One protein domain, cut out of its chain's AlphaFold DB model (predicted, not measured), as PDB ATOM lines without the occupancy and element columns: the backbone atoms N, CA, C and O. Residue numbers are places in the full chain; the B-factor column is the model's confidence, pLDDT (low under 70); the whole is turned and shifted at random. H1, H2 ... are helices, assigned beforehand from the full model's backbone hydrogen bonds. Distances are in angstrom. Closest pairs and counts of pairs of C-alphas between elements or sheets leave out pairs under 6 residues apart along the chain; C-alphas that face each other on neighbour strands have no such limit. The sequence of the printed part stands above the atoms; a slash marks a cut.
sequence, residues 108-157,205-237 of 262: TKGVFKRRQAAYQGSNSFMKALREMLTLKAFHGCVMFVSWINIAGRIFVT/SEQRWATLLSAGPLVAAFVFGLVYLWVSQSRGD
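What this domain is: This is residues 108 to 157 and 205 to 237 of the 262 residues of an uncharacterized protein of Chytriomyces confervae (UniProt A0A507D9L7). Two long helices, H3 and H2, cross as an X, and the short H1 packs on H3 beyond the crossing, with the unnamed stretch of residues 108 to 123 leading into it. The printed part has 83 residues, all helix in class, in the order H1, H2, H3. It is loose, radius of gyration of the C-alphas 16.1 A, spanning 48 by 32 by 22 A.

How they stand to each other: Start at H3, residues 206 to 234. Its residues 213 to 222 alone touch H2, residues 135 to 156, at a steep tilt of 53 degrees; closest are C-alphas 145 and 217, 5.4 A. Its residues 222 to 234 alone touch H1, residues 124 to 132, at a steep tilt of 47 degrees; closest are C-alphas 128 and 230, 5.2 A. Every O i to N i+4 pair is within hydrogen-bond range in H1, 15 of 18 in H2, 23 of 25 in H3.

Where its parts are: Find C-alpha 206 at (-77.998, 29.963, -37.955); H3 runs 41.5 A to C-alpha 234 at (-85.399, -6.347, -56.690). H2 runs 31.5 A, H1 12.6 A.

The domain as a whole: Residues 158 to 204 are cut out; C-alphas 157 and 205 are 19.5 A apart. pLDDT is under 70 at residues 112 to 120, 156 to 157 and 236 to 237.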
ATOM      1  N   THR A 108     -68.616  -5.465 -34.651       78.25
ATOM      2  CA  THR A 108     -67.481  -6.391 -34.835       78.25
ATOM      3  C   THR A 108     -67.367  -7.401 -33.695       78.25
ATOM      4  O   THR A 108     -67.073  -8.566 -33.935       78.25
ATOM      5  N   LYS A 109     -67.659  -6.992 -32.453       83.12
ATOM      6  CA  LYS A 109     -67.690  -7.903 -31.295       83.12
ATOM      7  C   LYS A 109     -68.920  -8.816 -31.265       83.12
ATOM      8  O   LYS A 109     -69.044  -9.633 -30.359       83.12
ATOM      9  N   GLY A 110     -69.854  -8.664 -32.205       73.56
ATOM     10  CA  GLY A 110     -71.059  -9.482 -32.262       73.56
ATOM     11  C   GLY A 110     -71.958  -9.341 -31.031       73.56
ATOM     12  O   GLY A 110     -72.745 -10.243 -30.766       73.56
ATOM     13  N   VAL A 111     -71.885  -8.226 -30.292       76.12
ATOM     14  CA  VAL A 111     -72.676  -8.008 -29.059       76.12
ATOM     15  C   VAL A 111     -74.177  -8.097 -29.349       76.12
ATOM     16  O   VAL A 111     -74.955  -8.598 -28.544       76.12
ATOM     17  N   PHE A 112     -74.573  -7.674 -30.550       68.25
ATOM     18  CA  PHE A 112     -75.938  -7.792 -31.052       68.25
ATOM     19  C   PHE A 112     -76.114  -8.930 -32.065       68.25
ATOM     20  O   PHE A 112     -77.044  -8.866 -32.871       68.25
ATOM     21  N   LYS A 113     -75.304 -10.005 -32.001       61.56
ATOM     22  CA  LYS A 113     -75.638 -11.311 -32.611       61.56
ATOM     23  C   LYS A 113     -76.864 -11.909 -31.897       61.56
ATOM     24  O   LYS A 113     -76.833 -13.005 -31.348       61.56
ATOM     25  N   ARG A 114     -78.000 -11.209 -31.899       53.50
ATOM     26  CA  ARG A 114     -79.286 -11.897 -31.815       53.50
ATOM     27  C   ARG A 114     -79.388 -12.729 -33.081       53.50
ATOM     28  O   ARG A 114     -79.052 -12.232 -34.154       53.50
ATOM     29  N   ARG A 115     -79.893 -13.961 -32.964       53.00
ATOM     30  CA  ARG A 115     -80.507 -14.691 -34.081       53.00
ATOM     31  C   ARG A 115     -81.533 -13.742 -34.709       53.00
ATOM     32  O   ARG A 115     -82.669 -13.674 -34.245       53.00
ATOM     33  N   GLN A 116     -81.131 -12.915 -35.673       54.06
ATOM     34  CA  GLN A 116     -82.068 -12.091 -36.413       54.06
ATOM     35  C   GLN A 116     -82.923 -13.100 -37.160       54.06
ATOM     36  O   GLN A 116     -82.450 -13.720 -38.105       54.06
ATOM     37  N   ALA A 117     -84.150 -13.323 -36.682       52.62
ATOM     38  CA  ALA A 117     -85.116 -14.161 -37.372       52.62
ATOM     39  C   ALA A 117     -85.162 -13.662 -38.814       52.62
ATOM     40  O   ALA A 117     -85.549 -12.511 -39.022       52.62
ATOM     41  N   ALA A 118     -84.646 -14.436 -39.772       58.12
ATOM     42  CA  ALA A 118     -84.555 -14.004 -41.159       58.12
ATOM     43  C   ALA A 118     -85.944 -13.525 -41.595       58.12
ATOM     44  O   ALA A 118     -86.945 -14.168 -41.282       58.12
ATOM     45  N   TYR A 119     -86.041 -12.356 -42.231       63.94
ATOM     46  CA  TYR A 119     -87.335 -11.926 -42.756       63.94
ATOM     47  C   TYR A 119     -87.668 -12.870 -43.911       63.94
ATOM     48  O   TYR A 119     -87.072 -12.778 -44.983       63.94
ATOM     49  N   GLN A 120     -88.579 -13.808 -43.663       65.94
ATOM     50  CA  GLN A 120     -88.979 -14.831 -44.631       65.94
ATOM     51  C   GLN A 120     -89.978 -14.303 -45.676       65.94
ATOM     52  O   GLN A 120     -90.334 -15.025 -46.602       65.94
ATOM     53  N   GLY A 121     -90.425 -13.046 -45.568       70.50
ATOM     54  CA  GLY A 121     -91.344 -12.448 -46.537       70.50
ATOM     55  C   GLY A 121     -90.688 -12.156 -47.895       70.50
ATOM     56  O   GLY A 121     -89.473 -11.981 -48.007       70.50
ATOM     57  N   SER A 122     -91.500 -12.061 -48.950       78.62
ATOM     58  CA  SER A 122     -91.039 -11.792 -50.323       78.62
ATOM     59  C   SER A 122     -90.815 -10.304 -50.627       78.62
ATOM     60  O   SER A 122     -90.085  -9.984 -51.560       78.62
ATOM     61  N   ASN A 123     -91.392  -9.394 -49.832       87.69
ATOM     62  CA  ASN A 123     -91.321  -7.952 -50.079       87.69
ATOM     63  C   ASN A 123     -89.872  -7.423 -49.970       87.69
ATOM     64  O   ASN A 123     -89.297  -7.397 -48.878       87.69
ATOM     65  N   SER A 124     -89.301  -6.990 -51.100       86.06
ATOM     66  CA  SER A 124     -87.928  -6.474 -51.200       86.06
ATOM     67  C   SER A 124     -87.726  -5.156 -50.451       86.06
ATOM     68  O   SER A 124     -86.650  -4.923 -49.907       86.06
ATOM     69  N   PHE A 125     -88.755  -4.313 -50.341       88.25
ATOM     70  CA  PHE A 125     -88.667  -3.057 -49.596       88.25
ATOM     71  C   PHE A 125     -88.477  -3.303 -48.096       88.25
ATOM     72  O   PHE A 125     -87.600  -2.711 -47.471       88.25
ATOM     73  N   MET A 126     -89.243  -4.234 -47.518       87.19
ATOM     74  CA  MET A 126     -89.121  -4.579 -46.095       87.19
ATOM     75  C   MET A 126     -87.758  -5.195 -45.760       87.19
ATOM     76  O   MET A 126     -87.223  -4.953 -44.675       87.19
ATOM     77  N   LYS A 127     -87.168  -5.956 -46.694       85.88
ATOM     78  CA  LYS A 127     -85.792  -6.460 -46.568       85.88
ATOM     79  C   LYS A 127     -84.786  -5.309 -46.547       85.88
ATOM     80  O   LYS A 127     -84.001  -5.223 -45.607       85.88
ATOM     81  N   ALA A 128     -84.855  -4.400 -47.519       87.25
ATOM     82  CA  ALA A 128     -83.979  -3.233 -47.592       87.25
ATOM     83  C   ALA A 128     -84.090  -2.328 -46.349       87.25
ATOM     84  O   ALA A 128     -83.072  -1.928 -45.785       87.25
ATOM     85  N   LEU A 129     -85.310  -2.064 -45.869       89.19
ATOM     86  CA  LEU A 129     -85.537  -1.272 -44.659       89.19
ATOM     87  C   LEU A 129     -84.869  -1.902 -43.437       89.19
ATOM     88  O   LEU A 129     -84.237  -1.208 -42.646       89.19
ATOM     89  N   ARG A 130     -84.968  -3.224 -43.290       85.69
ATOM     90  CA  ARG A 130     -84.358  -3.927 -42.163       85.69
ATOM     91  C   ARG A 130     -82.830  -3.886 -42.198       85.69
ATOM     92  O   ARG A 130     -82.221  -3.702 -41.147       85.69
ATOM     93  N   GLU A 131     -82.230  -4.009 -43.378       85.62
ATOM     94  CA  GLU A 131     -80.780  -3.852 -43.566       85.62
ATOM     95  C   GLU A 131     -80.307  -2.439 -43.187       85.62
ATOM     96  O   GLU A 131     -79.266  -2.272 -42.545       85.62
ATOM     97  N   MET A 132     -81.109  -1.414 -43.491       90.44
ATOM     98  CA  MET A 132     -80.828  -0.031 -43.093       90.44
ATOM     99  C   MET A 132     -80.939   0.220 -41.581       90.44
ATOM    100  O   MET A 132     -80.331   1.160 -41.074       90.44
ATOM    101  N   LEU A 133     -81.658  -0.630 -40.843       88.44
ATOM    102  CA  LEU A 133     -81.774  -0.564 -39.380       88.44
ATOM    103  C   LEU A 133     -80.641  -1.306 -38.646       88.44
ATOM    104  O   LEU A 133     -80.702  -1.505 -37.432       88.44
ATOM    105  N   THR A 134     -79.596  -1.728 -39.359       85.75
ATOM    106  CA  THR A 134     -78.410  -2.350 -38.757       85.75
ATOM    107  C   THR A 134     -77.422  -1.307 -38.228       85.75
ATOM    108  O   THR A 134     -77.320  -0.191 -38.738       85.75
ATOM    109  N   LEU A 135     -76.598  -1.698 -37.245       82.81
ATOM    110  CA  LEU A 135     -75.487  -0.862 -36.762       82.81
ATOM    111  C   LEU A 135     -74.481  -0.520 -37.871       82.81
ATOM    112  O   LEU A 135     -73.876   0.550 -37.847       82.81
ATOM    113  N   LYS A 136     -74.325  -1.410 -38.859       84.94
ATOM    114  CA  LYS A 136     -73.461  -1.206 -40.025       84.94
ATOM    115  C   LYS A 136     -73.983  -0.077 -40.916       84.94
ATOM    116  O   LYS A 136     -73.209   0.804 -41.289       84.94
ATOM    117  N   ALA A 137     -75.281  -0.075 -41.219       86.75
ATOM    118  CA  ALA A 137     -75.912   0.994 -41.989       86.75
ATOM    119  C   ALA A 137     -75.926   2.322 -41.217       86.75
ATOM    120  O   ALA A 137     -75.594   3.363 -41.788       86.75
ATOM    121  N   PHE A 138     -76.212   2.283 -39.911       88.25
ATOM    122  CA  PHE A 138     -76.142   3.461 -39.044       88.25
ATOM    123  C   PHE A 138     -74.742   4.092 -39.044       88.25
ATOM    124  O   PHE A 138     -74.612   5.291 -39.293       88.25
ATOM    125  N   HIS A 139     -73.689   3.286 -38.855       88.94
ATOM    126  CA  HIS A 139     -72.301   3.740 -38.970       88.94
ATOM    127  C   HIS A 139     -72.045   4.422 -40.322       88.94
ATOM    128  O   HIS A 139     -71.533   5.537 -40.355       88.94
ATOM    129  N   GLY A 140     -72.455   3.796 -41.432       88.50
ATOM    130  CA  GLY A 140     -72.305   4.378 -42.769       88.50
ATOM    131  C   GLY A 140     -72.984   5.744 -42.918       88.50
ATOM    132  O   GLY A 140     -72.372   6.677 -43.437       88.50
ATOM    133  N   CYS A 141     -74.210   5.891 -42.406       90.25
ATOM    134  CA  CYS A 141     -74.946   7.159 -42.448       90.25
ATOM    135  C   CYS A 141     -74.236   8.257 -41.644       90.25
ATOM    136  O   CYS A 141     -74.078   9.376 -42.128       90.25
ATOM    137  N   VAL A 142     -73.750   7.936 -40.443       89.19
ATOM    138  CA  VAL A 142     -73.017   8.888 -39.595       89.19
ATOM    139  C   VAL A 142     -71.688   9.307 -40.235       89.19
ATOM    140  O   VAL A 142     -71.355  10.494 -40.246       89.19
ATOM    141  N   MET A 143     -70.952   8.364 -40.832       88.69
ATOM    142  CA  MET A 143     -69.710   8.669 -41.554       88.69
ATOM    143  C   MET A 143     -69.968   9.561 -42.775       88.69
ATOM    144  O   MET A 143     -69.186  10.471 -43.043       88.69
ATOM    145  N   PHE A 144     -71.085   9.360 -43.479       89.62
ATOM    146  CA  PHE A 144     -71.486  10.224 -44.589       89.62
ATOM    147  C   PHE A 144     -71.802  11.657 -44.137       89.62
ATOM    148  O   PHE A 144     -71.328  12.612 -44.754       89.62
ATOM    149  N   VAL A 145     -72.547  11.823 -43.037       89.06
ATOM    150  CA  VAL A 145     -72.836  13.144 -42.444       89.06
ATOM    151  C   VAL A 145     -71.550  13.862 -42.045       89.06
ATOM    152  O   VAL A 145     -71.404  15.060 -42.289       89.06
ATOM    153  N   SER A 146     -70.602  13.142 -41.444       86.94
ATOM    154  CA  SER A 146     -69.296  13.702 -41.099       86.94
ATOM    155  C   SER A 146     -68.550  14.170 -42.356       86.94
ATOM    156  O   SER A 146     -68.097  15.313 -42.413       86.94
ATOM    157  N   TRP A 147     -68.505  13.336 -43.398       89.12
ATOM    158  CA  TRP A 147     -67.787  13.643 -44.632       89.12
ATOM    159  C   TRP A 147     -68.365  14.845 -45.388       89.12
ATOM    160  O   TRP A 147     -67.608  15.733 -45.783       89.12
ATOM    161  N   ILE A 148     -69.689  14.920 -45.571       87.44
ATOM    162  CA  ILE A 148     -70.301  15.991 -46.376       87.44
ATOM    163  C   ILE A 148     -70.075  17.378 -45.761       87.44
ATOM    164  O   ILE A 148     -69.920  18.355 -46.490       87.44
ATOM    165  N   ASN A 149     -70.011  17.470 -44.428       83.12
ATOM    166  CA  ASN A 149     -69.765  18.732 -43.732       83.12
ATOM    167  C   ASN A 149     -68.342  19.262 -43.984       83.12
ATOM    168  O   ASN A 149     -68.123  20.473 -43.985       83.12
ATOM    169  N   ILE A 150     -67.388  18.368 -44.255       82.44
ATOM    170  CA  ILE A 150     -66.000  18.713 -44.589       82.44
ATOM    171  C   ILE A 150     -65.873  18.978 -46.089       82.44
ATOM    172  O   ILE A 150     -65.394  20.038 -46.495       82.44
ATOM    173  N   ALA A 151     -66.358  18.050 -46.916       83.19
ATOM    174  CA  ALA A 151     -66.324  18.168 -48.369       83.19
ATOM    175  C   ALA A 151     -67.045  19.438 -48.843       83.19
ATOM    176  O   ALA A 151     -66.485  20.219 -49.612       83.19
ATOM    177  N   GLY A 152     -68.243  19.710 -48.318       76.12
ATOM    178  CA  GLY A 152     -69.007  20.913 -48.641       76.12
ATOM    179  C   GLY A 152     -68.226  22.199 -48.369       76.12
ATOM    180  O   GLY A 152     -68.248  23.111 -49.190       76.12
ATOM    181  N   ARG A 153     -67.457  22.271 -47.274       74.88
ATOM    182  CA  ARG A 153     -66.626  23.450 -46.983       74.88
ATOM    183  C   ARG A 153     -65.482  23.626 -47.974       74.88
ATOM    184  O   ARG A 153     -65.249  24.759 -48.385       74.88
ATOM    185  N   ILE A 154     -64.820  22.542 -48.373       79.75
ATOM    186  CA  ILE A 154     -63.707  22.577 -49.335       79.75
ATOM    187  C   ILE A 154     -64.179  23.019 -50.723       79.75
ATOM    188  O   ILE A 154     -63.483  23.782 -51.386       79.75
ATOM    189  N   PHE A 155     -65.356  22.568 -51.164       73.81
ATOM    190  CA  PHE A 155     -65.850  22.874 -52.512       73.81
ATOM    191  C   PHE A 155     -66.611  24.202 -52.618       73.81
ATOM    192  O   PHE A 155     -66.711  24.751 -53.712       73.81
ATOM    193  N   VAL A 156     -67.148  24.724 -51.510       69.75
ATOM    194  CA  VAL A 156     -67.931  25.976 -51.502       69.75
ATOM    195  C   VAL A 156     -67.100  27.177 -51.044       69.75
ATOM    196  O   VAL A 156     -67.373  28.304 -51.455       69.75
ATOM    197  N   THR A 157     -66.076  26.967 -50.213       67.00
ATOM    198  CA  THR A 157     -65.231  28.062 -49.719       67.00
ATOM    199  C   THR A 157     -64.019  28.216 -50.633       67.00
ATOM    200  O   THR A 157     -63.262  27.259 -50.772       67.00
ATOM    201  N   SER A 205     -80.989  32.564 -40.256       86.19
ATOM    202  CA  SER A 205     -81.247  31.621 -39.160       86.19
ATOM    203  C   SER A 205     -80.110  30.600 -39.049       86.19
ATOM    204  O   SER A 205     -80.119  29.562 -39.720       86.19
ATOM    205  N   GLU A 206     -79.143  30.863 -38.164       82.56
ATOM    206  CA  GLU A 206     -77.998  29.963 -37.955       82.56
ATOM    207  C   GLU A 206     -78.440  28.574 -37.476       82.56
ATOM    208  O   GLU A 206     -77.910  27.562 -37.926       82.56
ATOM    209  N   GLN A 207     -79.454  28.513 -36.606       82.31
ATOM    210  CA  GLN A 207     -79.973  27.258 -36.058       82.31
ATOM    211  C   GLN A 207     -80.633  26.393 -37.132       82.31
ATOM    212  O   GLN A 207     -80.371  25.190 -37.212       82.31
ATOM    213  N   ARG A 208     -81.463  26.997 -37.994       85.31
ATOM    214  CA  ARG A 208     -82.079  26.279 -39.115       85.31
ATOM    215  C   ARG A 208     -81.006  25.789 -40.078       85.31
ATOM    216  O   ARG A 208     -81.069  24.643 -40.515       85.31
ATOM    217  N   TRP A 209     -80.019  26.630 -40.376       83.44
ATOM    218  CA  TRP A 209     -78.902  26.269 -41.242       83.44
ATOM    219  C   TRP A 209     -78.093  25.089 -40.684       83.44
ATOM    220  O   TRP A 209     -77.887  24.099 -41.384       83.44
ATOM    221  N   ALA A 210     -77.712  25.146 -39.406       81.38
ATOM    222  CA  ALA A 210     -77.000  24.069 -38.720       81.38
ATOM    223  C   ALA A 210     -77.817  22.767 -38.687       81.38
ATOM    224  O   ALA A 210     -77.283  21.689 -38.953       81.38
ATOM    225  N   THR A 211     -79.124  22.863 -38.426       83.69
ATOM    226  CA  THR A 211     -80.032  21.705 -38.420       83.69
ATOM    227  C   THR A 211     -80.112  21.056 -39.798       83.69
ATOM    228  O   THR A 211     -79.979  19.839 -39.911       83.69
ATOM    229  N   LEU A 212     -80.270  21.855 -40.857       85.94
ATOM    230  CA  LEU A 212     -80.328  21.357 -42.232       85.94
ATOM    231  C   LEU A 212     -79.023  20.669 -42.646       85.94
ATOM    232  O   LEU A 212     -79.079  19.593 -43.237       85.94
ATOM    233  N   LEU A 213     -77.865  21.230 -42.291       82.88
ATOM    234  CA  LEU A 213     -76.558  20.621 -42.572       82.88
ATOM    235  C   LEU A 213     -76.245  19.384 -41.713       82.88
ATOM    236  O   LEU A 213     -75.382  18.587 -42.078       82.88
ATOM    237  N   SER A 214     -76.957  19.191 -40.601       82.12
ATOM    238  CA  SER A 214     -76.766  18.035 -39.718       82.12
ATOM    239  C   SER A 214     -77.740  16.901 -40.046       82.12
ATOM    240  O   SER A 214     -77.327  15.787 -40.363       82.12
ATOM    241  N   ALA A 215     -79.044  17.181 -40.005       88.12
ATOM    242  CA  ALA A 215     -80.094  16.190 -40.221       88.12
ATOM    243  C   ALA A 215     -80.321  15.888 -41.707       88.12
ATOM    244  O   ALA A 215     -80.591  14.742 -42.064       88.12
ATOM    245  N   GLY A 216     -80.181  16.891 -42.579       90.44
ATOM    246  CA  GLY A 216     -80.406  16.744 -44.018       90.44
ATOM    247  C   GLY A 216     -79.556  15.631 -44.635       90.44
ATOM    248  O   GLY A 216     -80.120  14.702 -45.213       90.44
ATOM    249  N   PRO A 217     -78.221  15.642 -44.462       91.00
ATOM    250  CA  PRO A 217     -77.377  14.573 -44.977       91.00
ATOM    251  C   PRO A 217     -77.632  13.202 -44.360       91.00
ATOM    252  O   PRO A 217     -77.445  12.198 -45.040       91.00
ATOM    253  N   LEU A 218     -78.070  13.142 -43.099       90.94
ATOM    254  CA  LEU A 218     -78.384  11.875 -42.439       90.94
ATOM    255  C   LEU A 218     -79.602  11.226 -43.098       90.94
ATOM    256  O   LEU A 218     -79.562  10.053 -43.465       90.94
ATOM    257  N   VAL A 219     -80.660  12.016 -43.300       92.94
ATOM    258  CA  VAL A 219     -81.868  11.584 -44.010       92.94
ATOM    259  C   VAL A 219     -81.530  11.223 -45.455       92.94
ATOM    260  O   VAL A 219     -81.950  10.171 -45.930       92.94
ATOM    261  N   ALA A 220     -80.723  12.040 -46.138       92.38
ATOM    262  CA  ALA A 220     -80.300  11.770 -47.510       92.38
ATOM    263  C   ALA A 220     -79.520  10.451 -47.626       92.38
ATOM    264  O   ALA A 220     -79.831   9.641 -48.498       92.38
ATOM    265  N   ALA A 221     -78.564  10.194 -46.726       92.31
ATOM    266  CA  ALA A 221     -77.808   8.943 -46.687       92.31
ATOM    267  C   ALA A 221     -78.713   7.734 -46.441       92.31
ATOM    268  O   ALA A 221     -78.583   6.713 -47.119       92.31
ATOM    269  N   PHE A 222     -79.655   7.862 -45.502       94.12
ATOM    270  CA  PHE A 222     -80.593   6.795 -45.175       94.12
ATOM    271  C   PHE A 222     -81.507   6.462 -46.360       94.12
ATOM    272  O   PHE A 222     -81.623   5.299 -46.748       94.12
ATOM    273  N   VAL A 223     -82.124   7.479 -46.970       94.62
ATOM    274  CA  VAL A 223     -83.017   7.310 -48.126       94.62
ATOM    275  C   VAL A 223     -82.253   6.753 -49.324       94.62
ATOM    276  O   VAL A 223     -82.723   5.809 -49.959       94.62
ATOM    277  N   PHE A 224     -81.060   7.278 -49.611       92.50
ATOM    278  CA  PHE A 224     -80.219   6.775 -50.697       92.50
ATOM    279  C   PHE A 224     -79.856   5.299 -50.494       92.50
ATOM    280  O   PHE A 224     -80.035   4.492 -51.407       92.50
ATOM    281  N   GLY A 225     -79.405   4.924 -49.291       90.69
ATOM    282  CA  GLY A 225     -79.084   3.536 -48.954       90.69
ATOM    283  C   GLY A 225     -80.292   2.605 -49.078       90.69
ATOM    284  O   GLY A 225     -80.181   1.527 -49.664       90.69
ATOM    285  N   LEU A 226     -81.463   3.051 -48.610       93.38
ATOM    286  CA  LEU A 226     -82.716   2.305 -48.716       93.38
ATOM    287  C   LEU A 226     -83.104   2.042 -50.176       93.38
ATOM    288  O   LEU A 226     -83.402   0.903 -50.535       93.38
ATOM    289  N   VAL A 227     -83.071   3.076 -51.022       92.94
ATOM    290  CA  VAL A 227     -83.391   2.957 -52.453       92.94
ATOM    291  C   VAL A 227     -82.382   2.052 -53.158       92.94
ATOM    292  O   VAL A 227     -82.786   1.169 -53.917       92.94
ATOM    293  N   TYR A 228     -81.086   2.216 -52.883       89.56
ATOM    294  CA  TYR A 228     -80.032   1.389 -53.472       89.56
ATOM    295  C   TYR A 228     -80.230  -0.102 -53.159       89.56
ATOM    296  O   TYR A 228     -80.243  -0.934 -54.072       89.56
ATOM    297  N   LEU A 229     -80.449  -0.439 -51.883       88.88
ATOM    298  CA  LEU A 229     -80.690  -1.817 -51.456       88.88
ATOM    299  C   LEU A 229     -81.988  -2.373 -52.041       88.88
ATOM    300  O   LEU A 229     -82.007  -3.510 -52.508       88.88
ATOM    301  N   TRP A 230     -83.057  -1.575 -52.069       90.44
ATOM    302  CA  TRP A 230     -84.333  -1.996 -52.638       90.44
ATOM    303  C   TRP A 230     -84.213  -2.341 -54.128       90.44
ATOM    304  O   TRP A 230     -84.689  -3.399 -54.552       90.44
ATOM    305  N   VAL A 231     -83.527  -1.506 -54.915       89.44
ATOM    306  CA  VAL A 231     -83.290  -1.753 -56.348       89.44
ATOM    307  C   VAL A 231     -82.389  -2.971 -56.561       89.44
ATOM    308  O   VAL A 231     -82.720  -3.831 -57.377       89.44
ATOM    309  N   SER A 232     -81.285  -3.085 -55.816       85.81
ATOM    310  CA  SER A 232     -80.351  -4.217 -55.928       85.81
ATOM    311  C   SER A 232     -81.024  -5.556 -55.593       85.81
ATOM    312  O   SER A 232     -80.900  -6.531 -56.335       85.81
ATOM    313  N   GLN A 233     -81.822  -5.595 -54.523       84.94
ATOM    314  CA  GLN A 233     -82.560  -6.795 -54.124       84.94
ATOM    315  C   GLN A 233     -83.677  -7.144 -55.113       84.94
ATOM    316  O   GLN A 233     -83.903  -8.322 -55.384       84.94
ATOM    317  N   SER A 234     -84.347  -6.139 -55.683       83.75
ATOM    318  CA  SER A 234     -85.399  -6.347 -56.690       83.75
ATOM    319  C   SER A 234     -84.844  -6.837 -58.032       83.75
ATOM    320  O   SER A 234     -85.554  -7.511 -58.771       83.75
ATOM    321  N   ARG A 235     -83.568  -6.558 -58.333       82.50
ATOM    322  CA  ARG A 235     -82.855  -7.070 -59.517       82.50
ATOM    323  C   ARG A 235     -82.288  -8.484 -59.348       82.50
ATOM    324  O   ARG A 235     -81.791  -9.048 -60.314       82.50
ATOM    325  N   GLY A 236     -82.379  -9.076 -58.154       65.31
ATOM    326  CA  GLY A 236     -81.864 -10.424 -57.889       65.31
ATOM    327  C   GLY A 236     -80.353 -10.500 -57.628       65.31
ATOM    328  O   GLY A 236     -79.832 -11.599 -57.444       65.31
ATOM    329  N   ASP A 237     -79.659  -9.362 -57.515       59.41
ATOM    330  CA  ASP A 237     -78.215  -9.303 -57.219       59.41
ATOM    331  C   ASP A 237     -77.876  -9.747 -55.777       59.41
ATOM    332  O   ASP A 237     -76.720 -10.000 -55.439       59.41
TER     333      ASP A 237